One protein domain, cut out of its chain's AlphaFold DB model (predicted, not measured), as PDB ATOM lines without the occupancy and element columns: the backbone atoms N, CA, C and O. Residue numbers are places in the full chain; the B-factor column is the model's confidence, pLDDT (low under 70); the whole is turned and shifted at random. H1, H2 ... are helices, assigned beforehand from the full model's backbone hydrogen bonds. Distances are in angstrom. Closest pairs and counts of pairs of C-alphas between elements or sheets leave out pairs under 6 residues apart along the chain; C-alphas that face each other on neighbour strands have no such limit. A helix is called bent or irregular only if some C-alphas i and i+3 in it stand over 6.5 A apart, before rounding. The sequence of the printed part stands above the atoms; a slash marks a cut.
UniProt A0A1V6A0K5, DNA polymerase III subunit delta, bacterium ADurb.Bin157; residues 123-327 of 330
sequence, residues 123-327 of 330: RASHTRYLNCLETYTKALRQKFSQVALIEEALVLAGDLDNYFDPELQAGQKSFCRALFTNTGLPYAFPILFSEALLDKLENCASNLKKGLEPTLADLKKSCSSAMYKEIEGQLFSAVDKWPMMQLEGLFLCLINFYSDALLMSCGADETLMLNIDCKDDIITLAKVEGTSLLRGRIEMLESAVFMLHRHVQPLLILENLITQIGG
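AT A GLANCE: This is residues 123 to 327 of the 330 residues of the protein "DNA polymerase III subunit delta" of bacterium ADurb.Bin157 (UniProt A0A1V6A0K5). This is an elongated, all-helix body: toward one end H4a, H5b, H6b and H7 form an up-and-down bundle, each running against the one before, and the hairpin of H4b and H5a, with H2 packed on it, makes the other end. H1 and H3 cover one side, and H6a crosses H5b. The printed part has 205 residues with seven named helices, H1 to H7, and no named strand. It is only just compact, close to loose, with a radius of gyration of the C-alphas of 19.6 A and spans of 64 by 35 by 30 A.

HOW THE PARTS SIT: H4, residues 189 to 222, H5, 225 to 265, and H6, 276 to 309, were each assigned as one helix by hydrogen bonds but are bent: C-alphas 211 and 214 are 7.2 A apart, 240 and 243 6.7 A, 288 and 291 9.7 A. H1, residues 123 to 146, touches H4a, 189 to 211, the same way at a shallow tilt of 12 degrees; closest C-alphas Arg 141 and Gly 211, 4.7 A. H5b, 243 to 265, touches H6b, 291 to 309, opposite ways at 16 degrees; closest C-alphas Ile 255 and Ile 298, 5.5 A. H6b and H7, 314 to 325, form a hairpin; closest C-alphas Ala 304 and Ile 317, 6.2 A. Every O i to N i+4 pair is within hydrogen-bond range in H1, H4a, H5b, H6b and H7.

IN THESE COORDINATES: H1 begins at C-alpha 123 (158.670, 145.273, 153.289) and is 35.2 A long; H2 is residues 150 to 158, H3 166 to 181, H4b 214 to 222, H5a 225 to 240. H6a, 276 to 288, is irregular, with C-alphas 277 and 280 8.5 A apart. H7 ends at C-alpha 325 (171.883, 145.258, 144.080).

THE WHOLE: The printed part has no cut and no long link. Residues 183 to 184 and 326 to 327 have pLDDT under 70.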
ATOM      1  N   ARG A 123     159.557 146.312 152.749       89.69
ATOM      2  CA  ARG A 123     158.670 145.273 153.289       89.69
ATOM      3  C   ARG A 123     157.294 145.310 152.622       89.69
ATOM      4  O   ARG A 123     156.780 144.266 152.236       89.69
ATOM      5  N   ALA A 124     156.706 146.499 152.492       92.25
ATOM      6  CA  ALA A 124     155.364 146.659 151.942       92.25
ATOM      7  C   ALA A 124     155.317 146.351 150.438       92.25
ATOM      8  O   ALA A 124     154.373 145.706 149.980       92.25
ATOM      9  N   SER A 125     156.331 146.769 149.672       93.62
ATOM     10  CA  SER A 125     156.418 146.463 148.242       93.62
ATOM     11  C   SER A 125     156.696 144.985 147.982       93.62
ATOM     12  O   SER A 125     156.042 144.394 147.128       93.62
ATOM     13  N   HIS A 126     157.564 144.352 148.778       92.44
ATOM     14  CA  HIS A 126     157.807 142.911 148.709       92.44
ATOM     15  C   HIS A 126     156.534 142.099 148.975       92.44
ATOM     16  O   HIS A 126     156.141 141.271 148.155       92.44
ATOM     17  N   THR A 127     155.840 142.366 150.088       93.62
ATOM     18  CA  THR A 127     154.583 141.673 150.408       93.62
ATOM     19  C   THR A 127     153.521 141.902 149.334       93.62
ATOM     20  O   THR A 127     152.841 140.951 148.948       93.62
ATOM     21  N   ARG A 128     153.395 143.130 148.810       94.75
ATOM     22  CA  ARG A 128     152.463 143.421 147.713       94.75
ATOM     23  C   ARG A 128     152.796 142.597 146.474       94.75
ATOM     24  O   ARG A 128     151.907 141.936 145.958       94.75
ATOM     25  N   TYR A 129     154.055 142.584 146.040       95.56
ATOM     26  CA  TYR A 129     154.471 141.849 144.847       95.56
ATOM     27  C   TYR A 129     154.114 140.356 144.929       95.56
ATOM     28  O   TYR A 129     153.457 139.829 144.030       95.56
ATOM     29  N   LEU A 130     154.441 139.691 146.045       95.88
ATOM     30  CA  LEU A 130     154.096 138.277 146.243       95.88
ATOM     31  C   LEU A 130     152.575 138.035 146.272       95.88
ATOM     32  O   LEU A 130     152.098 137.028 145.745       95.88
ATOM     33  N   ASN A 131     151.799 138.944 146.864       95.44
ATOM     34  CA  ASN A 131     150.338 138.839 146.888       95.44
ATOM     35  C   ASN A 131     149.715 139.056 145.502       95.44
ATOM     36  O   ASN A 131     148.759 138.362 145.144       95.44
ATOM     37  N   CYS A 132     150.260 139.977 144.704       95.06
ATOM     38  CA  CYS A 132     149.815 140.191 143.332       95.06
ATOM     39  C   CYS A 132     150.109 138.964 142.458       95.06
ATOM     40  O   CYS A 132     149.229 138.555 141.706       95.06
ATOM     41  N   LEU A 133     151.267 138.304 142.624       95.81
ATOM     42  CA  LEU A 133     151.568 137.033 141.940       95.81
ATOM     43  C   LEU A 133     150.496 135.976 142.228       95.81
ATOM     44  O   LEU A 133     150.004 135.311 141.314       95.81
ATOM     45  N   GLU A 134     150.089 135.842 143.491       95.44
ATOM     46  CA  GLU A 134     149.047 134.891 143.879       95.44
ATOM     47  C   GLU A 134     147.675 135.257 143.303       95.44
ATOM     48  O   GLU A 134     146.951 134.390 142.814       95.44
ATOM     49  N   THR A 135     147.312 136.536 143.369       94.75
ATOM     50  CA  THR A 135     146.013 137.041 142.903       94.75
ATOM     51  C   THR A 135     145.873 136.865 141.397       94.75
ATOM     52  O   THR A 135     144.892 136.288 140.925       94.75
ATOM     53  N   TYR A 136     146.900 137.262 140.651       93.62
ATOM     54  CA  TYR A 136     146.973 137.068 139.213       93.62
ATOM     55  C   TYR A 136     146.920 135.579 138.836       93.62
ATOM     56  O   TYR A 136     146.145 135.174 137.967       93.62
ATOM     57  N   THR A 137     147.650 134.729 139.563       94.88
ATOM     58  CA  THR A 137     147.607 133.274 139.366       94.88
ATOM     59  C   THR A 137     146.215 132.694 139.611       94.88
ATOM     60  O   THR A 137     145.768 131.833 138.855       94.88
ATOM     61  N   LYS A 138     145.497 133.154 140.643       95.25
ATOM     62  CA  LYS A 138     144.109 132.733 140.903       95.25
ATOM     63  C   LYS A 138     143.192 133.096 139.734       95.25
ATOM     64  O   LYS A 138     142.408 132.245 139.315       95.25
ATOM     65  N   ALA A 139     143.326 134.303 139.182       93.50
ATOM     66  CA  ALA A 139     142.552 134.740 138.022       93.50
ATOM     67  C   ALA A 139     142.862 133.898 136.771       93.50
ATOM     68  O   ALA A 139     141.945 133.431 136.097       93.50
ATOM     69  N   LEU A 140     144.141 133.632 136.485       93.56
ATOM     70  CA  LEU A 140     144.544 132.751 135.382       93.56
ATOM     71  C   LEU A 140     144.046 131.314 135.574       93.56
ATOM     72  O   LEU A 140     143.503 130.721 134.646       93.56
ATOM     73  N   ARG A 141     144.181 130.758 136.781       94.75
ATOM     74  CA  ARG A 141     143.675 129.419 137.113       94.75
ATOM     75  C   ARG A 141     142.171 129.322 136.881       94.75
ATOM     76  O   ARG A 141     141.707 128.320 136.346       94.75
ATOM     77  N   GLN A 142     141.418 130.349 137.277       94.75
ATOM     78  CA  GLN A 142     139.980 130.403 137.033       94.75
ATOM     79  C   GLN A 142     139.679 130.357 135.532       94.75
ATOM     80  O   GLN A 142     138.835 129.560 135.127       94.75
ATOM     81  N   LYS A 143     140.409 131.126 134.711       93.62
ATOM     82  CA  LYS A 143     140.285 131.061 133.246       93.62
ATOM     83  C   LYS A 143     140.558 129.652 132.723       93.62
ATOM     84  O   LYS A 143     139.708 129.115 132.029       93.62
ATOM     85  N   PHE A 144     141.666 129.020 133.125       93.94
ATOM     86  CA  PHE A 144     141.973 127.637 132.732       93.94
ATOM     87  C   PHE A 144     140.847 126.663 133.096       93.94
ATOM     88  O   PHE A 144     140.445 125.863 132.261       93.94
ATOM     89  N   SER A 145     140.280 126.779 134.299       93.19
ATOM     90  CA  SER A 145     139.209 125.881 134.755       93.19
ATOM     91  C   SER A 145     137.866 126.066 134.038       93.19
ATOM     92  O   SER A 145     136.998 125.206 134.151       93.19
ATOM     93  N   GLN A 146     137.676 127.193 133.345       93.69
ATOM     94  CA  GLN A 146     136.450 127.521 132.612       93.69
ATOM     95  C   GLN A 146     136.523 127.145 131.129       93.69
ATOM     96  O   GLN A 146     135.508 127.211 130.439       93.69
ATOM     97  N   VAL A 147     137.701 126.759 130.639       93.19
ATOM     98  CA  VAL A 147     137.897 126.372 129.246       93.19
ATOM     99  C   VAL A 147     137.227 125.025 128.965       93.19
ATOM    100  O   VAL A 147     137.525 124.018 129.612       93.19
ATOM    101  N   ALA A 148     136.349 125.007 127.960       87.88
ATOM    102  CA  ALA A 148     135.619 123.809 127.550       87.88
ATOM    103  C   ALA A 148     136.384 122.964 126.518       87.88
ATOM    104  O   ALA A 148     136.218 121.745 126.479       87.88
ATOM    105  N   LEU A 149     137.208 123.604 125.683       89.81
ATOM    106  CA  LEU A 149     137.915 122.969 124.569       89.81
ATOM    107  C   LEU A 149     139.426 122.957 124.787       89.81
ATOM    108  O   LEU A 149     140.018 123.908 125.289       89.81
ATOM    109  N   ILE A 150     140.085 121.885 124.359       90.00
ATOM    110  CA  ILE A 150     141.530 121.748 124.547       90.00
ATOM    111  C   ILE A 150     142.322 122.772 123.725       90.00
ATOM    112  O   ILE A 150     143.367 123.249 124.164       90.00
ATOM    113  N   GLU A 151     141.803 123.161 122.560       89.94
ATOM    114  CA  GLU A 151     142.391 124.178 121.696       89.94
ATOM    115  C   GLU A 151     142.437 125.541 122.396       89.94
ATOM    116  O   GLU A 151     143.459 126.222 122.353       89.94
ATOM    117  N   GLU A 152     141.371 125.911 123.109       92.00
ATOM    118  CA  GLU A 152     141.323 127.136 123.914       92.00
ATOM    119  C   GLU A 152     142.346 127.094 125.058       92.00
ATOM    120  O   GLU A 152     142.987 128.103 125.349       92.00
ATOM    121  N   ALA A 153     142.557 125.925 125.675       92.31
ATOM    122  CA  ALA A 153     143.538 125.766 126.747       92.31
ATOM    123  C   ALA A 153     144.972 125.893 126.212       92.31
ATOM    124  O   ALA A 153     145.816 126.510 126.862       92.31
ATOM    125  N   LEU A 154     145.241 125.355 125.017       91.12
ATOM    126  CA  LEU A 154     146.525 125.496 124.325       91.12
ATOM    127  C   LEU A 154     146.799 126.949 123.926       91.12
ATOM    128  O   LEU A 154     147.925 127.415 124.090       91.12
ATOM    129  N   VAL A 155     145.783 127.676 123.451       90.00
ATOM    130  CA  VAL A 155     145.887 129.119 123.175       90.00
ATOM    131  C   VAL A 155     146.182 129.880 124.467       90.00
ATOM    132  O   VAL A 155     147.172 130.601 124.542       90.00
ATOM    133  N   LEU A 156     145.395 129.643 125.520       91.75
ATOM    134  CA  LEU A 156     145.557 130.292 126.821       91.75
ATOM    135  C   LEU A 156     146.951 130.048 127.426       91.75
ATOM    136  O   LEU A 156     147.572 130.983 127.927       91.75
ATOM    137  N   ALA A 157     147.453 128.813 127.355       91.38
ATOM    138  CA  ALA A 157     148.792 128.453 127.811       91.38
ATOM    139  C   ALA A 157     149.894 129.062 126.927       91.38
ATOM    140  O   ALA A 157     150.925 129.499 127.434       91.38
ATOM    141  N   GLY A 158     149.669 129.111 125.613       86.38
ATOM    142  CA  GLY A 158     150.587 129.701 124.642       86.38
ATOM    143  C   GLY A 158     150.708 131.223 124.731       86.38
ATOM    144  O   GLY A 158     151.717 131.747 124.269       86.38
ATOM    145  N   ASP A 159     149.722 131.896 125.330       86.56
ATOM    146  CA  ASP A 159     149.667 133.353 125.505       86.56
ATOM    147  C   ASP A 159     150.022 133.816 126.926       86.56
ATOM    148  O   ASP A 159     149.888 135.001 127.247       86.56
ATOM    149  N   LEU A 160     150.497 132.915 127.795       87.75
ATOM    150  CA  LEU A 160     150.949 133.258 129.152       87.75
ATOM    151  C   LEU A 160     152.002 134.386 129.176       87.75
ATOM    152  O   LEU A 160     152.098 135.092 130.176       87.75
ATOM    153  N   ASP A 161     152.753 134.588 128.087       77.00
ATOM    154  CA  ASP A 161     153.741 135.669 127.899       77.00
ATOM    155  C   ASP A 161     153.115 137.024 127.563       77.00
ATOM    156  O   ASP A 161     153.680 138.089 127.841       77.00
ATOM    157  N   ASN A 162     151.930 136.988 126.972       77.56
ATOM    158  CA  ASN A 162     151.210 138.161 126.521       77.56
ATOM    159  C   ASN A 162     150.274 138.703 127.592       77.56
ATOM    160  O   ASN A 162     150.031 139.918 127.609       77.56
ATOM    161  N   TYR A 163     149.810 137.850 128.513       77.69
ATOM    162  CA  TYR A 163     148.998 138.303 129.630       77.69
ATOM    163  C   TYR A 163     149.704 139.397 130.424       77.69
ATOM    164  O   TYR A 163     150.904 139.375 130.692       77.69
ATOM    165  N   PHE A 164     148.910 140.389 130.786       80.56
ATOM    166  CA  PHE A 164     149.368 141.560 131.490       80.56
ATOM    167  C   PHE A 164     148.378 141.847 132.611       80.56
ATOM    168  O   PHE A 164     147.172 141.889 132.370       80.56
ATOM    169  N   ASP A 165     148.897 142.025 133.819       89.75
ATOM    170  CA  ASP A 165     148.116 142.355 135.004       89.75
ATOM    171  C   ASP A 165     148.672 143.648 135.615       89.75
ATOM    172  O   ASP A 165     149.817 143.651 136.081       89.75
ATOM    173  N   PRO A 166     147.915 144.762 135.568       90.81
ATOM    174  CA  PRO A 166     148.386 146.054 136.060       90.81
ATOM    175  C   PRO A 166     148.835 146.032 137.525       90.81
ATOM    176  O   PRO A 166     149.815 146.687 137.874       90.81
ATOM    177  N   GLU A 167     148.154 145.262 138.375       91.81
ATOM    178  CA  GLU A 167     148.445 145.178 139.809       91.81
ATOM    179  C   GLU A 167     149.749 144.429 140.090       91.81
ATOM    180  O   GLU A 167     150.563 144.865 140.907       91.81
ATOM    181  N   LEU A 168     149.992 143.326 139.382       93.62
ATOM    182  CA  LEU A 168     151.257 142.603 139.433       93.62
ATOM    183  C   LEU A 168     152.427 143.473 138.984       93.62
ATOM    184  O   LEU A 168     153.464 143.483 139.647       93.62
ATOM    185  N   GLN A 169     152.251 144.236 137.910       92.62
ATOM    186  CA  GLN A 169     153.288 145.131 137.392       92.62
ATOM    187  C   GLN A 169     153.548 146.295 138.351       92.62
ATOM    188  O   GLN A 169     154.700 146.618 138.631       92.62
ATOM    189  N   ALA A 170     152.501 146.860 138.958       93.69
ATOM    190  CA  ALA A 170     152.642 147.875 140.001       93.69
ATOM    191  C   ALA A 170     153.370 147.333 141.242       93.69
ATOM    192  O   ALA A 170     154.254 148.007 141.786       93.69
ATOM    193  N   GLY A 171     153.047 146.107 141.669       95.19
ATOM    194  CA  GLY A 171     153.729 145.413 142.761       95.19
ATOM    195  C   GLY A 171     155.209 145.161 142.463       95.19
ATOM    196  O   GLY A 171     156.061 145.516 143.279       95.19
ATOM    197  N   GLN A 172     155.516 144.619 141.280       95.69
ATOM    198  CA  GLN A 172     156.879 144.365 140.810       95.69
ATOM    199  C   GLN A 172     157.695 145.658 140.743       95.69
ATOM    200  O   GLN A 172     158.755 145.749 141.360       95.69
ATOM    201  N   LYS A 173     157.168 146.691 140.080       95.50
ATOM    202  CA  LYS A 173     157.836 147.986 139.945       95.50
ATOM    203  C   LYS A 173     158.107 148.640 141.297       95.50
ATOM    204  O   LYS A 173     159.208 149.131 141.541       95.50
ATOM    205  N   SER A 174     157.126 148.617 142.202       95.50
ATOM    206  CA  SER A 174     157.285 149.142 143.566       95.50
ATOM    207  C   SER A 174     158.377 148.398 144.338       95.50
ATOM    208  O   SER A 174     159.111 149.001 145.122       95.50
ATOM    209  N   PHE A 175     158.494 147.084 144.130       94.94
ATOM    210  CA  PHE A 175     159.547 146.268 144.726       94.94
ATOM    211  C   PHE A 175     160.925 146.615 144.149       94.94
ATOM    212  O   PHE A 175     161.832 146.917 144.922       94.94
ATOM    213  N   CYS A 176     161.065 146.673 142.822       94.62
ATOM    214  CA  CYS A 176     162.306 147.073 142.151       94.62
ATOM    215  C   CYS A 176     162.770 148.465 142.589       94.62
ATOM    216  O   CYS A 176     163.931 148.640 142.949       94.62
ATOM    217  N   ARG A 177     161.848 149.433 142.655       94.19
ATOM    218  CA  ARG A 177     162.117 150.775 143.184       94.19
ATOM    219  C   ARG A 177     162.627 150.737 144.623       94.19
ATOM    220  O   ARG A 177     163.567 151.446 144.975       94.19
ATOM    221  N   ALA A 178     162.018 149.911 145.472       92.44
ATOM    222  CA  ALA A 178     162.415 149.794 146.870       92.44
ATOM    223  C   ALA A 178     163.813 149.178 147.059       92.44
ATOM    224  O   ALA A 178     164.462 149.497 148.051       92.44
ATOM    225  N   LEU A 179     164.284 148.336 146.131       90.06
ATOM    226  CA  LEU A 179     165.606 147.708 146.229       90.06
ATOM    227  C   LEU A 179     166.747 148.730 146.192       90.06
ATOM    228  O   LEU A 179     167.654 148.635 147.010       90.06
ATOM    229  N   PHE A 180     166.694 149.712 145.288       85.94
ATOM    230  CA  PHE A 180     167.770 150.703 145.141       85.94
ATOM    231  C   PHE A 180     167.554 151.987 145.953       85.94
ATOM    232  O   PHE A 180     168.480 152.776 146.116       85.94
ATOM    233  N   THR A 181     166.340 152.229 146.460       86.44
ATOM    234  CA  THR A 181     166.059 153.383 147.340       86.44
ATOM    235  C   THR A 181     166.296 153.080 148.817       86.44
ATOM    236  O   THR A 181     166.355 154.001 149.630       86.44
ATOM    237  N   ASN A 182     166.419 151.804 149.192       81.44
ATOM    238  CA  ASN A 182     166.621 151.411 150.577       81.44
ATOM    239  C   ASN A 182     168.111 151.338 150.930       81.44
ATOM    240  O   ASN A 182     168.880 150.616 150.304       81.44
ATOM    241  N   THR A 183     168.501 152.041 151.987       66.69
ATOM    242  CA  THR A 183     169.847 151.985 152.558       66.69
ATOM    243  C   THR A 183     169.840 151.038 153.760       66.69
ATOM    244  O   THR A 183     169.260 151.367 154.795       66.69
ATOM    245  N   GLY A 184     170.475 149.867 153.644       68.94
ATOM    246  CA  GLY A 184     170.651 148.930 154.765       68.94
ATOM    247  C   GLY A 184     169.695 147.736 154.764       68.94
ATOM    248  O   GLY A 184     168.999 147.483 155.752       68.94
ATOM    249  N   LEU A 185     169.663 146.974 153.667       77.69
ATOM    250  CA  LEU A 185     169.013 145.665 153.670       77.69
ATOM    251  C   LEU A 185     169.778 144.693 154.594       77.69
ATOM    252  O   LEU A 185     171.009 144.699 154.601       77.69
ATOM    253  N   PRO A 186     169.085 143.853 155.390       80.38
ATOM    254  CA  PRO A 186     169.749 142.851 156.220       80.38
ATOM    255  C   PRO A 186     170.625 141.911 155.385       80.38
ATOM    256  O   PRO A 186     170.228 141.531 154.289       80.38
ATOM    257  N   TYR A 187     171.745 141.428 155.932       78.81
ATOM    258  CA  TYR A 187     172.624 140.471 155.236       78.81
ATOM    259  C   TYR A 187     171.893 139.197 154.773       78.81
ATOM    260  O   TYR A 187     172.210 138.625 153.740       78.81
ATOM    261  N   ALA A 188     170.874 138.763 155.521       84.44
ATOM    262  CA  ALA A 188     170.052 137.609 155.162       84.44
ATOM    263  C   ALA A 188     169.006 137.904 154.068       84.44
ATOM    264  O   ALA A 188     168.337 136.982 153.608       84.44
ATOM    265  N   PHE A 189     168.819 139.167 153.666       85.94
ATOM    266  CA  PHE A 189     167.787 139.563 152.710       85.94
ATOM    267  C   PHE A 189     167.910 138.856 151.354       85.94
ATOM    268  O   PHE A 189     166.886 138.332 150.923       85.94
ATOM    269  N   PRO A 190     169.089 138.769 150.699       84.94
ATOM    270  CA  PRO A 190     169.206 138.095 149.407       84.94
ATOM    271  C   PRO A 190     168.720 136.647 149.447       84.94
ATOM    272  O   PRO A 190     167.957 136.245 148.574       84.94
ATOM    273  N   ILE A 191     169.087 135.902 150.492       86.81
ATOM    274  CA  ILE A 191     168.704 134.495 150.671       86.81
ATOM    275  C   ILE A 191     167.196 134.396 150.920       86.81
ATOM    276  O   ILE A 191     166.468 133.797 150.133       86.81
ATOM    277  N   LEU A 192     166.702 135.075 151.962       88.12
ATOM    278  CA  LEU A 192     165.296 134.991 152.371       88.12
ATOM    279  C   LEU A 192     164.335 135.471 151.277       88.12
ATOM    280  O   LEU A 192     163.242 134.927 151.128       88.12
ATOM    281  N   PHE A 193     164.719 136.503 150.525       89.50
ATOM    282  CA  PHE A 193     163.939 136.985 149.390       89.50
ATOM    283  C   PHE A 193     163.919 135.969 148.250       89.50
ATOM    284  O   PHE A 193     162.847 135.673 147.725       89.50
ATOM    285  N   SER A 194     165.089 135.456 147.862       92.19
ATOM    286  CA  SER A 194     165.208 134.553 146.716       92.19
ATOM    287  C   SER A 194     164.421 133.268 146.953       92.19
ATOM    288  O   SER A 194     163.648 132.869 146.085       92.19
ATOM    289  N   GLU A 195     164.531 132.682 148.148       94.00
ATOM    290  CA  GLU A 195     163.730 131.523 148.559       94.00
ATOM    291  C   GLU A 195     162.230 131.840 148.529       94.00
ATOM    292  O   GLU A 195     161.467 131.163 147.844       94.00
ATOM    293  N   ALA A 196     161.800 132.923 149.188       94.19
ATOM    294  CA  ALA A 196     160.384 133.277 149.261       94.19
ATOM    295  C   ALA A 196     159.759 133.554 147.883       94.19
ATOM    296  O   ALA A 196     158.609 133.177 147.642       94.19
ATOM    297  N   LEU A 197     160.489 134.216 146.979       95.62
ATOM    298  CA  LEU A 197     160.019 134.477 145.621       95.62
ATOM    299  C   LEU A 197     159.924 133.181 144.812       95.62
ATOM    300  O   LEU A 197     158.897 132.953 144.172       95.62
ATOM    301  N   LEU A 198     160.956 132.335 144.839       96.31
ATOM    302  CA  LEU A 198     160.963 131.084 144.077       96.31
ATOM    303  C   LEU A 198     159.885 130.122 144.568       96.31
ATOM    304  O   LEU A 198     159.083 129.665 143.753       96.31
ATOM    305  N   ASP A 199     159.759 129.935 145.882       96.81
ATOM    306  CA  ASP A 199     158.679 129.151 146.481       96.81
ATOM    307  C   ASP A 199     157.312 129.683 146.040       96.81
ATOM    308  O   ASP A 199     156.396 128.922 145.709       96.81
ATOM    309  N   LYS A 200     157.138 131.013 146.010       97.38
ATOM    310  CA  LYS A 200     155.882 131.617 145.563       97.38
ATOM    311  C   LYS A 200     155.600 131.307 144.097       97.38
ATOM    312  O   LYS A 200     154.464 130.955 143.773       97.38
ATOM    313  N   LEU A 201     156.598 131.428 143.225       96.88
ATOM    314  CA  LEU A 201     156.464 131.173 141.791       96.88
ATOM    315  C   LEU A 201     156.186 129.694 141.491       96.88
ATOM    316  O   LEU A 201     155.294 129.399 140.695       96.88
ATOM    317  N   GLU A 202     156.873 128.769 142.161       96.12
ATOM    318  CA  GLU A 202     156.645 127.325 142.028       96.12
ATOM    319  C   GLU A 202     155.232 126.934 142.473       96.12
ATOM    320  O   GLU A 202     154.509 126.229 141.759       96.12
ATOM    321  N   ASN A 203     154.784 127.468 143.611       97.12
ATOM    322  CA  ASN A 203     153.413 127.283 144.079       97.12
ATOM    323  C   ASN A 203     152.388 127.847 143.086       97.12
ATOM    324  O   ASN A 203     151.337 127.239 142.862       97.12
ATOM    325  N   CYS A 204     152.682 128.992 142.466       96.50
ATOM    326  CA  CYS A 204     151.817 129.576 141.447       96.50
ATOM    327  C   CYS A 204     151.729 128.685 140.199       96.50
ATOM    328  O   CYS A 204     150.621 128.352 139.778       96.50
ATOM    329  N   ALA A 205     152.860 128.210 139.668       96.00
ATOM    330  CA  ALA A 205     152.887 127.291 138.528       96.00
ATOM    331  C   ALA A 205     152.134 125.981 138.819       96.00
ATOM    332  O   ALA A 205     151.316 125.537 138.011       96.00
ATOM    333  N   SER A 206     152.323 125.403 140.010       96.69
ATOM    334  CA  SER A 206     151.562 124.229 140.464       96.69
ATOM    335  C   SER A 206     150.051 124.493 140.475       96.69
ATOM    336  O   SER A 206     149.257 123.678 140.000       96.69
ATOM    337  N   ASN A 207     149.627 125.665 140.954       95.62
ATOM    338  CA  ASN A 207     148.215 126.041 140.972       95.62
ATOM    339  C   ASN A 207     147.634 126.285 139.571       95.62
ATOM    340  O   ASN A 207     146.468 125.950 139.352       95.62
ATOM    341  N   LEU A 208     148.416 126.811 138.623       95.44
ATOM    342  CA  LEU A 208     148.005 126.911 137.219       95.44
ATOM    343  C   LEU A 208     147.768 125.524 136.612       95.44
ATOM    344  O   LEU A 208     146.718 125.309 136.008       95.44
ATOM    345  N   LYS A 209     148.666 124.554 136.854       96.00
ATOM    346  CA  LYS A 209     148.481 123.160 136.402       96.00
ATOM    347  C   LYS A 209     147.186 122.547 136.937       96.00
ATOM    348  O   LYS A 209     146.450 121.930 136.175       96.00
ATOM    349  N   LYS A 210     146.839 122.801 138.205       95.62
ATOM    350  CA  LYS A 210     145.548 122.374 138.786       95.62
ATOM    351  C   LYS A 210     144.331 122.981 138.082       95.62
ATOM    352  O   LYS A 210     143.241 122.430 138.161       95.62
ATOM    353  N   GLY A 211     144.475 124.146 137.447       94.31
ATOM    354  CA  GLY A 211     143.413 124.752 136.639       94.31
ATOM    355  C   GLY A 211     143.095 123.957 135.371       94.31
ATOM    356  O   GLY A 211     141.964 124.013 134.906       94.31
ATOM    357  N   LEU A 212     144.064 123.198 134.849       94.50
ATOM    358  CA  LEU A 212     143.942 122.393 133.629       94.50
ATOM    359  C   LEU A 212     143.377 120.984 133.876       94.50
ATOM    360  O   LEU A 212     142.980 120.314 132.925       94.50
ATOM    361  N   GLU A 213     143.336 120.521 135.130       93.69
ATOM    362  CA  GLU A 213     142.872 119.171 135.488       93.69
ATOM    363  C   GLU A 213     141.480 118.814 134.932       93.69
ATOM    364  O   GLU A 213     141.344 117.700 134.418       93.69
ATOM    365  N   PRO A 214     140.457 119.701 134.966       92.69
ATOM    366  CA  PRO A 214     139.144 119.392 134.400       92.69
ATOM    367  C   PRO A 214     139.219 119.100 132.896       92.69
ATOM    368  O   PRO A 214     138.782 118.039 132.446       92.69
ATOM    369  N   THR A 215     139.854 119.991 132.128       91.75
ATOM    370  CA  THR A 215     139.999 119.852 130.673       91.75
ATOM    371  C   THR A 215     140.836 118.623 130.309       91.75
ATOM    372  O   THR A 215     140.503 117.898 129.374       91.75
ATOM    373  N   LEU A 216     141.892 118.326 131.074       93.06
ATOM    374  CA  LEU A 216     142.721 117.132 130.874       93.06
ATOM    375  C   LEU A 216     141.970 115.833 131.198       93.06
ATOM    376  O   LEU A 216     142.154 114.829 130.506       93.06
ATOM    377  N   ALA A 217     141.102 115.828 132.212       92.44
ATOM    378  CA  ALA A 217     140.288 114.662 132.547       92.44
ATOM    379  C   ALA A 217     139.313 114.292 131.416       92.44
ATOM    380  O   ALA A 217     139.119 113.104 131.141       92.44
ATOM    381  N   ASP A 218     138.732 115.283 130.739       89.88
ATOM    382  CA  ASP A 218     137.853 115.072 129.579       89.88
ATOM    383  C   ASP A 218     138.644 114.746 128.300       89.88
ATOM    384  O   ASP A 218     138.280 113.820 127.564       89.88
ATOM    385  N   LEU A 219     139.803 115.399 128.151       90.25
ATOM    386  CA  LEU A 219     141.004 114.979 127.427       90.25
ATOM    387  C   LEU A 219     141.133 113.460 127.302       90.25
ATOM    388  O   LEU A 219     140.919 112.822 126.266       90.25
ATOM    389  N   LYS A 220     141.481 112.890 128.449       92.38
ATOM    390  CA  LYS A 220     141.861 111.495 128.629       92.38
ATOM    391  C   LYS A 220     140.770 110.499 128.233       92.38
ATOM    392  O   LYS A 220     141.091 109.359 127.912       92.38
ATOM    393  N   LYS A 221     139.495 110.903 128.266       92.25
ATOM    394  CA  LYS A 221     138.355 110.057 127.868       92.25
ATOM    395  C   LYS A 221     138.154 110.017 126.353       92.25
ATOM    396  O   LYS A 221     137.594 109.047 125.851       92.25
ATOM    397  N   SER A 222     138.584 111.060 125.646       89.50
ATOM    398  CA  SER A 222     138.183 111.325 124.258       89.50
ATOM    399  C   SER A 222     139.285 111.041 123.234       89.50
ATOM    400  O   SER A 222     139.022 111.047 122.034       89.50
ATOM    401  N   CYS A 223     140.520 110.789 123.678       90.94
ATOM    402  CA  CYS A 223     141.681 110.650 122.805       90.94
ATOM    403  C   CYS A 223     142.556 109.428 123.145       90.94
ATOM    404  O   CYS A 223     142.363 108.743 124.151       90.94
ATOM    405  N   SER A 224     143.529 109.122 122.280       93.75
ATOM    406  CA  SER A 224     144.491 108.045 122.536       93.75
ATOM    407  C   SER A 224     145.475 108.427 123.647       93.75
ATOM    408  O   SER A 224     145.811 109.596 123.822       93.75
ATOM    409  N   SER A 225     146.017 107.430 124.354       93.31
ATOM    410  CA  SER A 225     147.028 107.648 125.406       93.31
ATOM    411  C   SER A 225     148.259 108.425 124.910       93.31
ATOM    412  O   SER A 225     148.828 109.223 125.652       93.31
ATOM    413  N   ALA A 226     148.653 108.232 123.645       93.06
ATOM    414  CA  ALA A 226     149.759 108.967 123.035       93.06
ATOM    415  C   ALA A 226     149.414 110.450 122.827       93.06
ATOM    416  O   ALA A 226     150.171 111.312 123.264       93.06
ATOM    417  N   MET A 227     148.244 110.738 122.243       90.94
ATOM    418  CA  MET A 227     147.781 112.112 122.011       90.94
ATOM    419  C   MET A 227     147.578 112.867 123.331       90.94
ATOM    420  O   MET A 227     147.980 114.020 123.452       90.94
ATOM    421  N   TYR A 228     147.007 112.199 124.341       92.94
ATOM    422  CA  TYR A 228     146.838 112.758 125.683       92.94
ATOM    423  C   TYR A 228     148.172 113.236 126.265       92.94
ATOM    424  O   TYR A 228     148.288 114.393 126.658       92.94
ATOM    425  N   LYS A 229     149.187 112.360 126.286       94.69
ATOM    426  CA  LYS A 229     150.505 112.680 126.857       94.69
ATOM    427  C   LYS A 229     151.213 113.798 126.102       94.69
ATOM    428  O   LYS A 229     151.919 114.590 126.717       94.69
ATOM    429  N   GLU A 230     151.046 113.851 124.784       93.50
ATOM    430  CA  GLU A 230     151.620 114.913 123.961       93.50
ATOM    431  C   GLU A 230     151.021 116.278 124.320       93.50
ATOM    432  O   GLU A 230     151.762 117.214 124.612       93.50
ATOM    433  N   ILE A 231     149.691 116.377 124.379       92.69
ATOM    434  CA  ILE A 231     148.992 117.627 124.705       92.69
ATOM    435  C   ILE A 231     149.236 118.042 126.162       92.69
ATOM    436  O   ILE A 231     149.529 119.207 126.429       92.69
ATOM    437  N   GLU A 232     149.161 117.100 127.105       94.94
ATOM    438  CA  GLU A 232     149.481 117.338 128.518       94.94
ATOM    439  C   GLU A 232     150.910 117.876 128.669       94.94
ATOM    440  O   GLU A 232     151.131 118.878 129.349       94.94
ATOM    441  N   GLY A 233     151.872 117.264 127.971       94.56
ATOM    442  CA  GLY A 233     153.259 117.717 127.945       94.56
ATOM    443  C   GLY A 233     153.415 119.134 127.387       94.56
ATOM    444  O   GLY A 233     154.149 119.932 127.967       94.56
ATOM    445  N   GLN A 234     152.707 119.478 126.306       92.62
ATOM    446  CA  GLN A 234     152.727 120.831 125.734       92.62
ATOM    447  C   GLN A 234     152.172 121.875 126.713       92.62
ATOM    448  O   GLN A 234     152.811 122.903 126.944       92.62
ATOM    449  N   LEU A 235     151.019 121.597 127.328       94.44
ATOM    450  CA  LEU A 235     150.389 122.491 128.299       94.44
ATOM    451  C   LEU A 235     151.261 122.685 129.541       94.44
ATOM    452  O   LEU A 235     151.510 123.816 129.957       94.44
ATOM    453  N   PHE A 236     151.764 121.597 130.124       95.31
ATOM    454  CA  PHE A 236     152.609 121.684 131.313       95.31
ATOM    455  C   PHE A 236     153.941 122.354 131.012       95.31
ATOM    456  O   PHE A 236     154.364 123.186 131.805       95.31
ATOM    457  N   SER A 237     154.550 122.096 129.849       93.38
ATOM    458  CA  SER A 237     155.764 122.799 129.431       93.38
ATOM    459  C   SER A 237     155.548 124.308 129.291       93.38
ATOM    460  O   SER A 237     156.435 125.083 129.647       93.38
ATOM    461  N   ALA A 238     154.384 124.748 128.805       91.88
ATOM    462  CA  ALA A 238     154.048 126.169 128.745       91.88
ATOM    463  C   ALA A 238     153.899 126.781 130.149       91.88
ATOM    464  O   ALA A 238     154.473 127.834 130.423       91.88
ATOM    465  N   VAL A 239     153.206 126.095 131.064       94.69
ATOM    466  CA  VAL A 239     153.048 126.546 132.458       94.69
ATOM    467  C   VAL A 239     154.378 126.536 133.221       94.69
ATOM    468  O   VAL A 239     154.640 127.449 133.997       94.69
ATOM    469  N   ASP A 240     155.251 125.561 132.975       93.50
ATOM    470  CA  ASP A 240     156.560 125.448 133.635       93.50
ATOM    471  C   ASP A 240     157.535 126.568 133.249       93.50
ATOM    472  O   ASP A 240     158.469 126.856 133.993       93.50
ATOM    473  N   LYS A 241     157.302 127.252 132.123       92.12
ATOM    474  CA  LYS A 241     158.060 128.455 131.743       92.12
ATOM    475  C   LYS A 241     157.603 129.703 132.496       92.12
ATOM    476  O   LYS A 241     158.369 130.659 132.597       92.12
ATOM    477  N   TRP A 242     156.389 129.704 133.045       92.94
ATOM    478  CA  TRP A 242     155.789 130.886 133.660       92.94
ATOM    479  C   TRP A 242     156.627 131.480 134.812       92.94
ATOM    480  O   TRP A 242     156.830 132.695 134.792       92.94
ATOM    481  N   PRO A 243     157.192 130.693 135.759       94.31
ATOM    482  CA  PRO A 243     158.110 131.216 136.777       94.31
ATOM    483  C   PRO A 243     159.301 131.981 136.198       94.31
ATOM    484  O   PRO A 243     159.589 133.095 136.633       94.31
ATOM    485  N   MET A 244     159.961 131.414 135.183       93.31
ATOM    486  CA  MET A 244     161.110 132.039 134.523       93.31
ATOM    487  C   MET A 244     160.718 133.386 133.908       93.31
ATOM    488  O   MET A 244     161.430 134.367 134.076       93.31
ATOM    489  N   MET A 245     159.543 133.462 133.283       92.12
ATOM    490  CA  MET A 245     159.030 134.696 132.684       92.12
ATOM    491  C   MET A 245     158.764 135.792 133.729       92.12
ATOM    492  O   MET A 245     158.969 136.971 133.447       92.12
ATOM    493  N   GLN A 246     158.352 135.427 134.950       94.56
ATOM    494  CA  GLN A 246     158.203 136.401 136.040       94.56
ATOM    495  C   GLN A 246     159.559 136.938 136.523       94.56
ATOM    496  O   GLN A 246     159.671 138.127 136.831       94.56
ATOM    497  N   LEU A 247     160.594 136.091 136.558       95.50
ATOM    498  CA  LEU A 247     161.962 136.517 136.880       95.50
ATOM    499  C   LEU A 247     162.543 137.425 135.794       95.50
ATOM    500  O   LEU A 247     163.138 138.451 136.110       95.50
ATOM    501  N   GLU A 248     162.319 137.104 134.521       94.38
ATOM    502  CA  GLU A 248     162.710 137.971 133.407       94.38
ATOM    503  C   GLU A 248     162.036 139.341 133.483       94.38
ATOM    504  O   GLU A 248     162.701 140.354 133.288       94.38
ATOM    505  N   GLY A 249     160.742 139.389 133.822       93.94
ATOM    506  CA  GLY A 249     160.035 140.649 134.059       93.94
ATOM    507  C   GLY A 249     160.665 141.465 135.190       93.94
ATOM    508  O   GLY A 249     160.892 142.663 135.035       93.94
ATOM    509  N   LEU A 250     161.035 140.807 136.294       95.44
ATOM    510  CA  LEU A 250     161.713 141.452 137.422       95.44
ATOM    511  C   LEU A 250     163.062 142.050 136.995       95.44
ATOM    512  O   LEU A 250     163.381 143.183 137.357       95.44
ATOM    513  N   PHE A 251     163.850 141.302 136.222       95.94
ATOM    514  CA  PHE A 251     165.160 141.752 135.750       95.94
ATOM    515  C   PHE A 251     165.036 142.870 134.722       95.94
ATOM    516  O   PHE A 251     165.782 143.840 134.809       95.94
ATOM    517  N   LEU A 252     164.067 142.789 133.810       95.62
ATOM    518  CA  LEU A 252     163.780 143.853 132.851       95.62
ATOM    519  C   LEU A 252     163.402 145.156 133.563       95.62
ATOM    520  O   LEU A 252     163.949 146.203 133.231       95.62
ATOM    521  N   CYS A 253     162.538 145.087 134.581       96.38
ATOM    522  CA  CYS A 253     162.172 146.259 135.375       96.38
ATOM    523  C   CYS A 253     163.408 146.898 136.037       96.38
ATOM    524  O   CYS A 253     163.561 148.120 136.017       96.38
ATOM    525  N   LEU A 254     164.323 146.092 136.592       96.00
ATOM    526  CA  LEU A 254     165.579 146.586 137.172       96.00
ATOM    527  C   LEU A 254     166.509 147.192 136.112       96.00
ATOM    528  O   LEU A 254     167.032 148.286 136.322       96.00
ATOM    529  N   ILE A 255     166.686 146.519 134.970       97.06
ATOM    530  CA  ILE A 255     167.477 147.023 133.836       97.06
ATOM    531  C   ILE A 255     166.943 148.382 133.392       97.06
ATOM    532  O   ILE A 255     167.732 149.297 133.173       97.06
ATOM    533  N   ASN A 256     165.624 148.543 133.303       97.56
ATOM    534  CA  ASN A 256     164.996 149.790 132.890       97.56
ATOM    535  C   ASN A 256     165.253 150.934 133.884       97.56
ATOM    536  O   ASN A 256     165.617 152.030 133.462       97.56
ATOM    537  N   PHE A 257     165.175 150.680 135.196       97.25
ATOM    538  CA  PHE A 257     165.564 151.676 136.202       97.25
ATOM    539  C   PHE A 257     167.046 152.061 136.109       97.25
ATOM    540  O   PHE A 257     167.376 153.249 136.126       97.25
ATOM    541  N   TYR A 258     167.943 151.080 135.991       97.06
ATOM    542  CA  TYR A 258     169.377 151.356 135.873       97.06
ATOM    543  C   TYR A 258     169.742 152.027 134.551       97.06
ATOM    544  O   TYR A 258     170.651 152.852 134.529       97.06
ATOM    545  N   SER A 259     169.020 151.733 133.470       97.62
ATOM    546  CA  SER A 259     169.194 152.387 132.172       97.62
ATOM    547  C   SER A 259     168.802 153.859 132.245       97.62
ATOM    548  O   SER A 259     169.580 154.711 131.819       97.62
ATOM    549  N   ASP A 260     167.662 154.180 132.864       98.19
ATOM    550  CA  ASP A 260     167.259 155.571 133.099       98.19
ATOM    551  C   ASP A 260     168.278 156.309 133.984       98.19
ATOM    552  O   ASP A 260     168.686 157.430 133.674       98.19
ATOM    553  N   ALA A 261     168.770 155.670 135.052       97.69
ATOM    554  CA  ALA A 261     169.804 156.256 135.905       97.69
ATOM    555  C   ALA A 261     171.134 156.448 135.157       97.69
ATOM    556  O   ALA A 261     171.796 157.475 135.322       97.69
ATOM    557  N   LEU A 262     171.523 155.501 134.297       98.12
ATOM    558  CA  LEU A 262     172.722 155.600 133.467       98.12
ATOM    559  C   LEU A 262     172.611 156.777 132.491       98.12
ATOM    560  O   LEU A 262     173.561 157.559 132.390       98.12
ATOM    561  N   LEU A 263     171.456 156.945 131.836       97.50
ATOM    562  CA  LEU A 263     171.160 158.095 130.977       97.50
ATOM    563  C   LEU A 263     171.343 159.409 131.746       97.50
ATOM    564  O   LEU A 263     172.074 160.292 131.292       97.50
ATOM    565  N   MET A 264     170.762 159.514 132.945       97.69
ATOM    566  CA  MET A 264     170.892 160.708 133.786       97.69
ATOM    567  C   MET A 264     172.335 160.947 134.244       97.69
ATOM    568  O   MET A 264     172.797 162.087 134.247       97.69
ATOM    569  N   SER A 265     173.091 159.888 134.555       97.12
ATOM    570  CA  SER A 265     174.512 160.000 134.924       97.12
ATOM    571  C   SER A 265     175.379 160.550 133.784       97.12
ATOM    572  O   SER A 265     176.406 161.176 134.036       97.12
ATOM    573  N   CYS A 266     174.951 160.354 132.532       96.69
ATOM    574  CA  CYS A 266     175.625 160.861 131.338       96.69
ATOM    575  C   CYS A 266     175.175 162.282 130.944       96.69
ATOM    576  O   CYS A 266     175.648 162.802 129.935       96.69
ATOM    577  N   GLY A 267     174.263 162.905 131.701       95.44
ATOM    578  CA  GLY A 267     173.709 164.224 131.385       95.44
ATOM    579  C   GLY A 267     172.714 164.220 130.220       95.44
ATOM    580  O   GLY A 267     172.573 165.236 129.542       95.44
ATOM    581  N   ALA A 268     172.059 163.084 129.956       96.06
ATOM    582  CA  ALA A 268     171.028 162.986 128.929       96.06
ATOM    583  C   ALA A 268     169.749 163.751 129.316       96.06
ATOM    584  O   ALA A 268     169.492 164.019 130.490       96.06
ATOM    585  N   ASP A 269     168.932 164.073 128.313       96.06
ATOM    586  CA  ASP A 269     167.641 164.735 128.503       96.06
ATOM    587  C   ASP A 269     166.612 163.790 129.156       96.06
ATOM    588  O   ASP A 269     166.512 162.613 128.803       96.06
ATOM    589  N   GLU A 270     165.825 164.303 130.103       95.12
ATOM    590  CA  GLU A 270     164.829 163.527 130.853       95.12
ATOM    591  C   GLU A 270     163.667 162.997 130.008       95.12
ATOM    592  O   GLU A 270     163.014 162.023 130.391       95.12
ATOM    593  N   THR A 271     163.421 163.585 128.837       95.19
ATOM    594  CA  THR A 271     162.433 163.095 127.865       95.19
ATOM    595  C   THR A 271     162.738 161.669 127.401       95.19
ATOM    596  O   THR A 271     161.809 160.933 127.045       95.19
ATOM    597  N   LEU A 272     164.009 161.254 127.484       95.94
ATOM    598  CA  LEU A 272     164.485 159.909 127.173       95.94
ATOM    599  C   LEU A 272     164.252 158.894 128.299       95.94
ATOM    600  O   LEU A 272     164.511 157.720 128.076       95.94
ATOM    601  N   MET A 273     163.779 159.296 129.484       97.06
ATOM    602  CA  MET A 273     163.510 158.337 130.558       97.06
ATOM    603  C   MET A 273     162.219 157.561 130.309       97.06
ATOM    604  O   MET A 273     161.180 158.149 129.982       97.06
ATOM    605  N   LEU A 274     162.255 156.255 130.553       97.44
ATOM    606  CA  LEU A 274     161.062 155.419 130.622       97.44
ATOM    607  C   LEU A 274     160.290 155.688 131.924       97.44
ATOM    608  O   LEU A 274     159.093 155.983 131.889       97.44
ATOM    609  N   ASN A 275     160.984 155.640 133.061       96.94
ATOM    610  CA  ASN A 275     160.435 155.733 134.413       96.94
ATOM    611  C   ASN A 275     160.409 157.174 134.941       96.94
ATOM    612  O   ASN A 275     160.794 157.451 136.078       96.94
ATOM    613  N   ILE A 276     159.939 158.113 134.115       96.62
ATOM    614  CA  ILE A 276     159.866 159.536 134.485       96.62
ATOM    615  C   ILE A 276     158.953 159.792 135.702       96.62
ATOM    616  O   ILE A 276     159.130 160.774 136.413       96.62
ATOM    617  N   ASP A 277     158.021 158.879 135.993       94.38
ATOM    618  CA  ASP A 277     157.180 158.890 137.197       94.38
ATOM    619  C   ASP A 277     157.977 158.679 138.504       94.38
ATOM    620  O   ASP A 277     157.514 159.033 139.586       94.38
ATOM    621  N   CYS A 278     159.197 158.141 138.407       94.94
ATOM    622  CA  CYS A 278     160.137 157.930 139.509       94.94
ATOM    623  C   CYS A 278     161.397 158.810 139.385       94.94
ATOM    624  O   CYS A 278     162.438 158.479 139.958       94.94
ATOM    625  N   LYS A 279     161.320 159.919 138.638       95.94
ATOM    626  CA  LYS A 279     162.461 160.773 138.265       95.94
ATOM    627  C   LYS A 279     163.385 161.139 139.431       95.94
ATOM    628  O   LYS A 279     164.598 160.999 139.297       95.94
ATOM    629  N   ASP A 280     162.845 161.589 140.560       95.50
ATOM    630  CA  ASP A 280     163.671 162.067 141.681       95.50
ATOM    631  C   ASP A 280     164.553 160.958 142.276       95.50
ATOM    632  O   ASP A 280     165.734 161.181 142.574       95.50
ATOM    633  N   ASP A 281     164.018 159.740 142.381       94.88
ATOM    634  CA  ASP A 281     164.769 158.585 142.876       94.88
ATOM    635  C   ASP A 281     165.835 158.147 141.868       94.88
ATOM    636  O   ASP A 281     166.952 157.814 142.258       94.88
ATOM    637  N   ILE A 282     165.527 158.199 140.569       96.62
ATOM    638  CA  ILE A 282     166.461 157.849 139.488       96.62
ATOM    639  C   ILE A 282     167.620 158.844 139.421       96.62
ATOM    640  O   ILE A 282     168.774 158.440 139.308       96.62
ATOM    641  N   ILE A 283     167.340 160.145 139.541       96.19
ATOM    642  CA  ILE A 283     168.377 161.183 139.594       96.19
ATOM    643  C   ILE A 283     169.257 160.995 140.834       96.19
ATOM    644  O   ILE A 283     170.471 161.197 140.770       96.19
ATOM    645  N   THR A 284     168.663 160.611 141.965       94.94
ATOM    646  CA  THR A 284     169.413 160.312 143.190       94.94
ATOM    647  C   THR A 284     170.314 159.095 142.991       94.94
ATOM    648  O   THR A 284     171.513 159.185 143.247       94.94
ATOM    649  N   LEU A 285     169.779 158.001 142.445       93.50
ATOM    650  CA  LEU A 285     170.531 156.791 142.114       93.50
ATOM    651  C   LEU A 285     171.699 157.090 141.162       93.50
ATOM    652  O   LEU A 285     172.830 156.683 141.419       93.50
ATOM    653  N   ALA A 286     171.446 157.876 140.109       95.75
ATOM    654  CA  ALA A 286     172.450 158.287 139.133       95.75
ATOM    655  C   ALA A 286     173.635 159.024 139.774       95.75
ATOM    656  O   ALA A 286     174.786 158.798 139.397       95.75
ATOM    657  N   LYS A 287     173.357 159.890 140.758       93.69
ATOM    658  CA  LYS A 287     174.378 160.640 141.506       93.69
ATOM    659  C   LYS A 287     175.163 159.765 142.479       93.69
ATOM    660  O   LYS A 287     176.357 159.993 142.641       93.69
ATOM    661  N   VAL A 288     174.496 158.821 143.145       91.25
ATOM    662  CA  VAL A 288     175.113 157.958 144.163       91.25
ATOM    663  C   VAL A 288     176.035 156.923 143.522       91.25
ATOM    664  O   VAL A 288     177.151 156.730 143.993       91.25
ATOM    665  N   GLU A 289     175.593 156.272 142.448       91.06
ATOM    666  CA  GLU A 289     176.326 155.144 141.861       91.06
ATOM    667  C   GLU A 289     177.279 155.544 140.730       91.06
ATOM    668  O   GLU A 289     178.343 154.944 140.563       91.06
ATOM    669  N   GLY A 290     176.916 156.564 139.949       92.12
ATOM    670  CA  GLY A 290     177.682 156.995 138.784       92.12
ATOM    671  C   GLY A 290     177.710 155.979 137.631       92.12
ATOM    672  O   GLY A 290     177.267 154.836 137.723       92.12
ATOM    673  N   THR A 291     178.257 156.406 136.494       96.19
ATOM    674  CA  THR A 291     178.154 155.694 135.208       96.19
ATOM    675  C   THR A 291     178.752 154.282 135.221       96.19
ATOM    676  O   THR A 291     178.180 153.365 134.634       96.19
ATOM    677  N   SER A 292     179.907 154.089 135.871       94.06
ATOM    678  CA  SER A 292     180.615 152.801 135.839       94.06
ATOM    679  C   SER A 292     179.861 151.708 136.590       94.06
ATOM    680  O   SER A 292     179.749 150.594 136.081       94.06
ATOM    681  N   LEU A 293     179.351 152.014 137.787       92.88
ATOM    682  CA  LEU A 293     178.631 151.037 138.597       92.88
ATOM    683  C   LEU A 293     177.288 150.694 137.946       92.88
ATOM    684  O   LEU A 293     176.980 149.519 137.784       92.88
ATOM    685  N   LEU A 294     176.552 151.705 137.470       95.12
ATOM    686  CA  LEU A 294     175.278 151.522 136.767       95.12
ATOM    687  C   LEU A 294     175.417 150.620 135.536       95.12
ATOM    688  O   LEU A 294     174.614 149.707 135.351       95.12
ATOM    689  N   ARG A 295     176.464 150.820 134.722       96.12
ATOM    690  CA  ARG A 295     176.755 149.927 133.592       96.12
ATOM    691  C   ARG A 295     177.005 148.493 134.061       96.12
ATOM    692  O   ARG A 295     176.397 147.578 133.519       96.12
ATOM    693  N   GLY A 296     177.839 148.304 135.087       94.50
ATOM    694  CA  GLY A 296     178.114 146.975 135.643       94.50
ATOM    695  C   GLY A 296     176.854 146.268 136.160       94.50
ATOM    696  O   GLY A 296     176.703 145.063 135.971       94.50
ATOM    697  N   ARG A 297     175.903 147.010 136.745       93.88
ATOM    698  CA  ARG A 297     174.607 146.457 137.174       93.88
ATOM    699  C   ARG A 297     173.746 145.984 136.008       93.88
ATOM    700  O   ARG A 297     173.141 144.919 136.109       93.88
ATOM    701  N   ILE A 298     173.698 146.750 134.918       96.06
ATOM    702  CA  ILE A 298     172.976 146.365 133.697       96.06
ATOM    703  C   ILE A 298     173.595 145.093 133.108       96.06
ATOM    704  O   ILE A 298     172.880 144.116 132.912       96.06
ATOM    705  N   GLU A 299     174.919 145.060 132.929       96.00
ATOM    706  CA  GLU A 299     175.639 143.894 132.394       96.00
ATOM    707  C   GLU A 299     175.411 142.633 133.248       96.00
ATOM    708  O   GLU A 299     175.215 141.532 132.728       96.00
ATOM    709  N   MET A 300     175.383 142.785 134.575       94.88
ATOM    710  CA  MET A 300     175.088 141.692 135.501       94.88
ATOM    711  C   MET A 300     173.654 141.160 135.334       94.88
ATOM    712  O   MET A 300     173.451 139.945 135.316       94.88
ATOM    713  N   LEU A 301     172.660 142.042 135.203       95.56
ATOM    714  CA  LEU A 301     171.264 141.648 134.985       95.56
ATOM    715  C   LEU A 301     171.066 140.985 133.612       95.56
ATOM    716  O   LEU A 301     170.380 139.968 133.518       95.56
ATOM    717  N   GLU A 302     171.708 141.496 132.562       95.50
ATOM    718  CA  GLU A 302     171.707 140.874 131.231       95.50
ATOM    719  C   GLU A 302     172.346 139.477 131.263       95.50
ATOM    720  O   GLU A 302     171.803 138.517 130.708       95.50
ATOM    721  N   SER A 303     173.465 139.329 131.981       95.44
ATOM    722  CA  SER A 303     174.106 138.032 132.212       95.44
ATOM    723  C   SER A 303     173.182 137.064 132.957       95.44
ATOM    724  O   SER A 303     173.105 135.885 132.609       95.44
ATOM    725  N   ALA A 304     172.424 137.549 133.941       95.25
ATOM    726  CA  ALA A 304     171.451 136.739 134.660       95.25
ATOM    727  C   ALA A 304     170.302 136.244 133.776       95.25
ATOM    728  O   ALA A 304     169.953 135.064 133.851       95.25
ATOM    729  N   VAL A 305     169.761 137.092 132.893       93.81
ATOM    730  CA  VAL A 305     168.774 136.666 131.883       93.81
ATOM    731  C   VAL A 305     169.370 135.576 130.987       93.81
ATOM    732  O   VAL A 305     168.755 134.527 130.786       93.81
ATOM    733  N   PHE A 306     170.604 135.765 130.514       93.75
ATOM    734  CA  PHE A 306     171.296 134.755 129.714       93.75
ATOM    735  C   PHE A 306     171.481 133.424 130.468       93.75
ATOM    736  O   PHE A 306     171.279 132.352 129.895       93.75
ATOM    737  N   MET A 307     171.833 133.468 131.757       94.44
ATOM    738  CA  MET A 307     171.982 132.275 132.598       94.44
ATOM    739  C   MET A 307     170.654 131.539 132.821       94.44
ATOM    740  O   MET A 307     170.634 130.307 132.753       94.44
ATOM    741  N   LEU A 308     169.540 132.262 133.008       92.31
ATOM    742  CA  LEU A 308     168.202 131.661 133.086       92.31
ATOM    743  C   LEU A 308     167.868 130.874 131.809       92.31
ATOM    744  O   LEU A 308     167.426 129.727 131.885       92.31
ATOM    745  N   HIS A 309     168.170 131.437 130.635       90.31
ATOM    746  CA  HIS A 309     167.935 130.783 129.335       90.31
ATOM    747  C   HIS A 309     168.821 129.553 129.113       90.31
ATOM    748  O   HIS A 309     168.508 128.691 128.295       90.31
ATOM    749  N   ARG A 310     169.929 129.450 129.854       92.56
ATOM    750  CA  ARG A 310     170.828 128.287 129.881       92.56
ATOM    751  C   ARG A 310     170.469 127.271 130.968       92.56
ATOM    752  O   ARG A 310     171.236 126.333 131.174       92.56
ATOM    753  N   HIS A 311     169.320 127.431 131.627       89.81
ATOM    754  CA  HIS A 311     168.831 126.552 132.693       89.81
ATOM    755  C   HIS A 311     169.757 126.477 133.919       89.81
ATOM    756  O   HIS A 311     169.798 125.460 134.613       89.81
ATOM    757  N   VAL A 312     170.500 127.550 134.203       92.81
ATOM    758  CA  VAL A 312     171.209 127.689 135.482       92.81
ATOM    759  C   VAL A 312     170.178 127.822 136.610       92.81
ATOM    760  O   VAL A 312     169.117 128.418 136.420       92.81
ATOM    761  N   GLN A 313     170.477 127.257 137.785       93.19
ATOM    762  CA  GLN A 313     169.566 127.260 138.932       93.19
ATOM    763  C   GLN A 313     169.171 128.703 139.329       93.19
ATOM    764  O   GLN A 313     170.051 129.481 139.706       93.19
ATOM    765  N   PRO A 314     167.868 129.061 139.313       94.62
ATOM    766  CA  PRO A 314     167.412 130.427 139.585       94.62
ATOM    767  C   PRO A 314     167.802 130.978 140.960       94.62
ATOM    768  O   PRO A 314     168.083 132.167 141.071       94.62
ATOM    769  N   LEU A 315     167.863 130.123 141.988       94.06
ATOM    770  CA  LEU A 315     168.238 130.524 143.349       94.06
ATOM    771  C   LEU A 315     169.630 131.164 143.382       94.06
ATOM    772  O   LEU A 315     169.780 132.275 143.874       94.06
ATOM    773  N   LEU A 316     170.615 130.512 142.759       91.25
ATOM    774  CA  LEU A 316     171.991 131.009 142.699       91.25
ATOM    775  C   LEU A 316     172.087 132.350 141.958       91.25
ATOM    776  O   LEU A 316     172.848 133.234 142.351       91.25
ATOM    777  N   ILE A 317     171.316 132.499 140.877       93.31
ATOM    778  CA  ILE A 317     171.267 133.742 140.100       93.31
ATOM    779  C   ILE A 317     170.706 134.874 140.966       93.31
ATOM    780  O   ILE A 317     171.315 135.940 141.043       93.31
ATOM    781  N   LEU A 318     169.569 134.644 141.628       92.50
ATOM    782  CA  LEU A 318     168.901 135.653 142.446       92.50
ATOM    783  C   LEU A 318     169.728 136.054 143.668       92.50
ATOM    784  O   LEU A 318     169.882 137.247 143.917       92.50
ATOM    785  N   GLU A 319     170.312 135.098 144.389       89.19
ATOM    786  CA  GLU A 319     171.139 135.394 145.561       89.19
ATOM    787  C   GLU A 319     172.333 136.277 145.196       89.19
ATOM    788  O   GLU A 319     172.588 137.282 145.866       89.19
ATOM    789  N   ASN A 320     173.031 135.960 144.099       87.69
ATOM    790  CA  ASN A 320     174.160 136.760 143.628       87.69
ATOM    791  C   ASN A 320     173.711 138.166 143.188       87.69
ATOM    792  O   ASN A 320     174.275 139.166 143.633       87.69
ATOM    793  N   LEU A 321     172.651 138.255 142.376       88.75
ATOM    794  CA  LEU A 321     172.106 139.533 141.909       88.75
ATOM    795  C   LEU A 321     171.697 140.449 143.062       88.75
ATOM    796  O   LEU A 321     172.081 141.616 143.102       88.75
ATOM    797  N   ILE A 322     170.897 139.930 143.994       85.69
ATOM    798  CA  ILE A 322     170.309 140.727 145.070       85.69
ATOM    799  C   ILE A 322     171.372 141.136 146.089       85.69
ATOM    800  O   ILE A 322     171.292 142.241 146.620       85.69
ATOM    801  N   THR A 323     172.404 140.312 146.298       82.62
ATOM    802  CA  THR A 323     173.572 140.698 147.105       82.62
ATOM    803  C   THR A 323     174.261 141.928 146.520       82.62
ATOM    804  O   THR A 323     174.603 142.847 147.256       82.62
ATOM    805  N   GLN A 324     174.422 141.983 145.196       79.81
ATOM    806  CA  GLN A 324     175.088 143.111 144.548       79.81
ATOM    807  C   GLN A 324     174.183 144.346 144.440       79.81
ATOM    808  O   GLN A 324     174.672 145.467 144.550       79.81
ATOM    809  N   ILE A 325     172.871 144.172 144.240       74.31
ATOM    810  CA  ILE A 325     171.883 145.258 144.080       74.31
ATOM    811  C   ILE A 325     171.475 145.897 145.416       74.31
ATOM    812  O   ILE A 325     171.257 147.104 145.469       74.31
ATOM    813  N   GLY A 326     171.384 145.110 146.489       59.34
ATOM    814  CA  GLY A 326     170.743 145.493 147.749       59.34
ATOM    815  C   GLY A 326     171.621 146.178 148.803       59.34
ATOM    816  O   GLY A 326     171.173 146.366 149.934       59.34
ATOM    817  N   GLY A 327     172.860 146.548 148.489       49.62
ATOM    818  CA  GLY A 327     173.712 147.216 149.465       49.62
ATOM    819  C   GLY A 327     175.029 147.679 148.875       49.62
ATOM    820  O   GLY A 327     175.932 146.878 148.665       49.62
TER     821      GLY A 327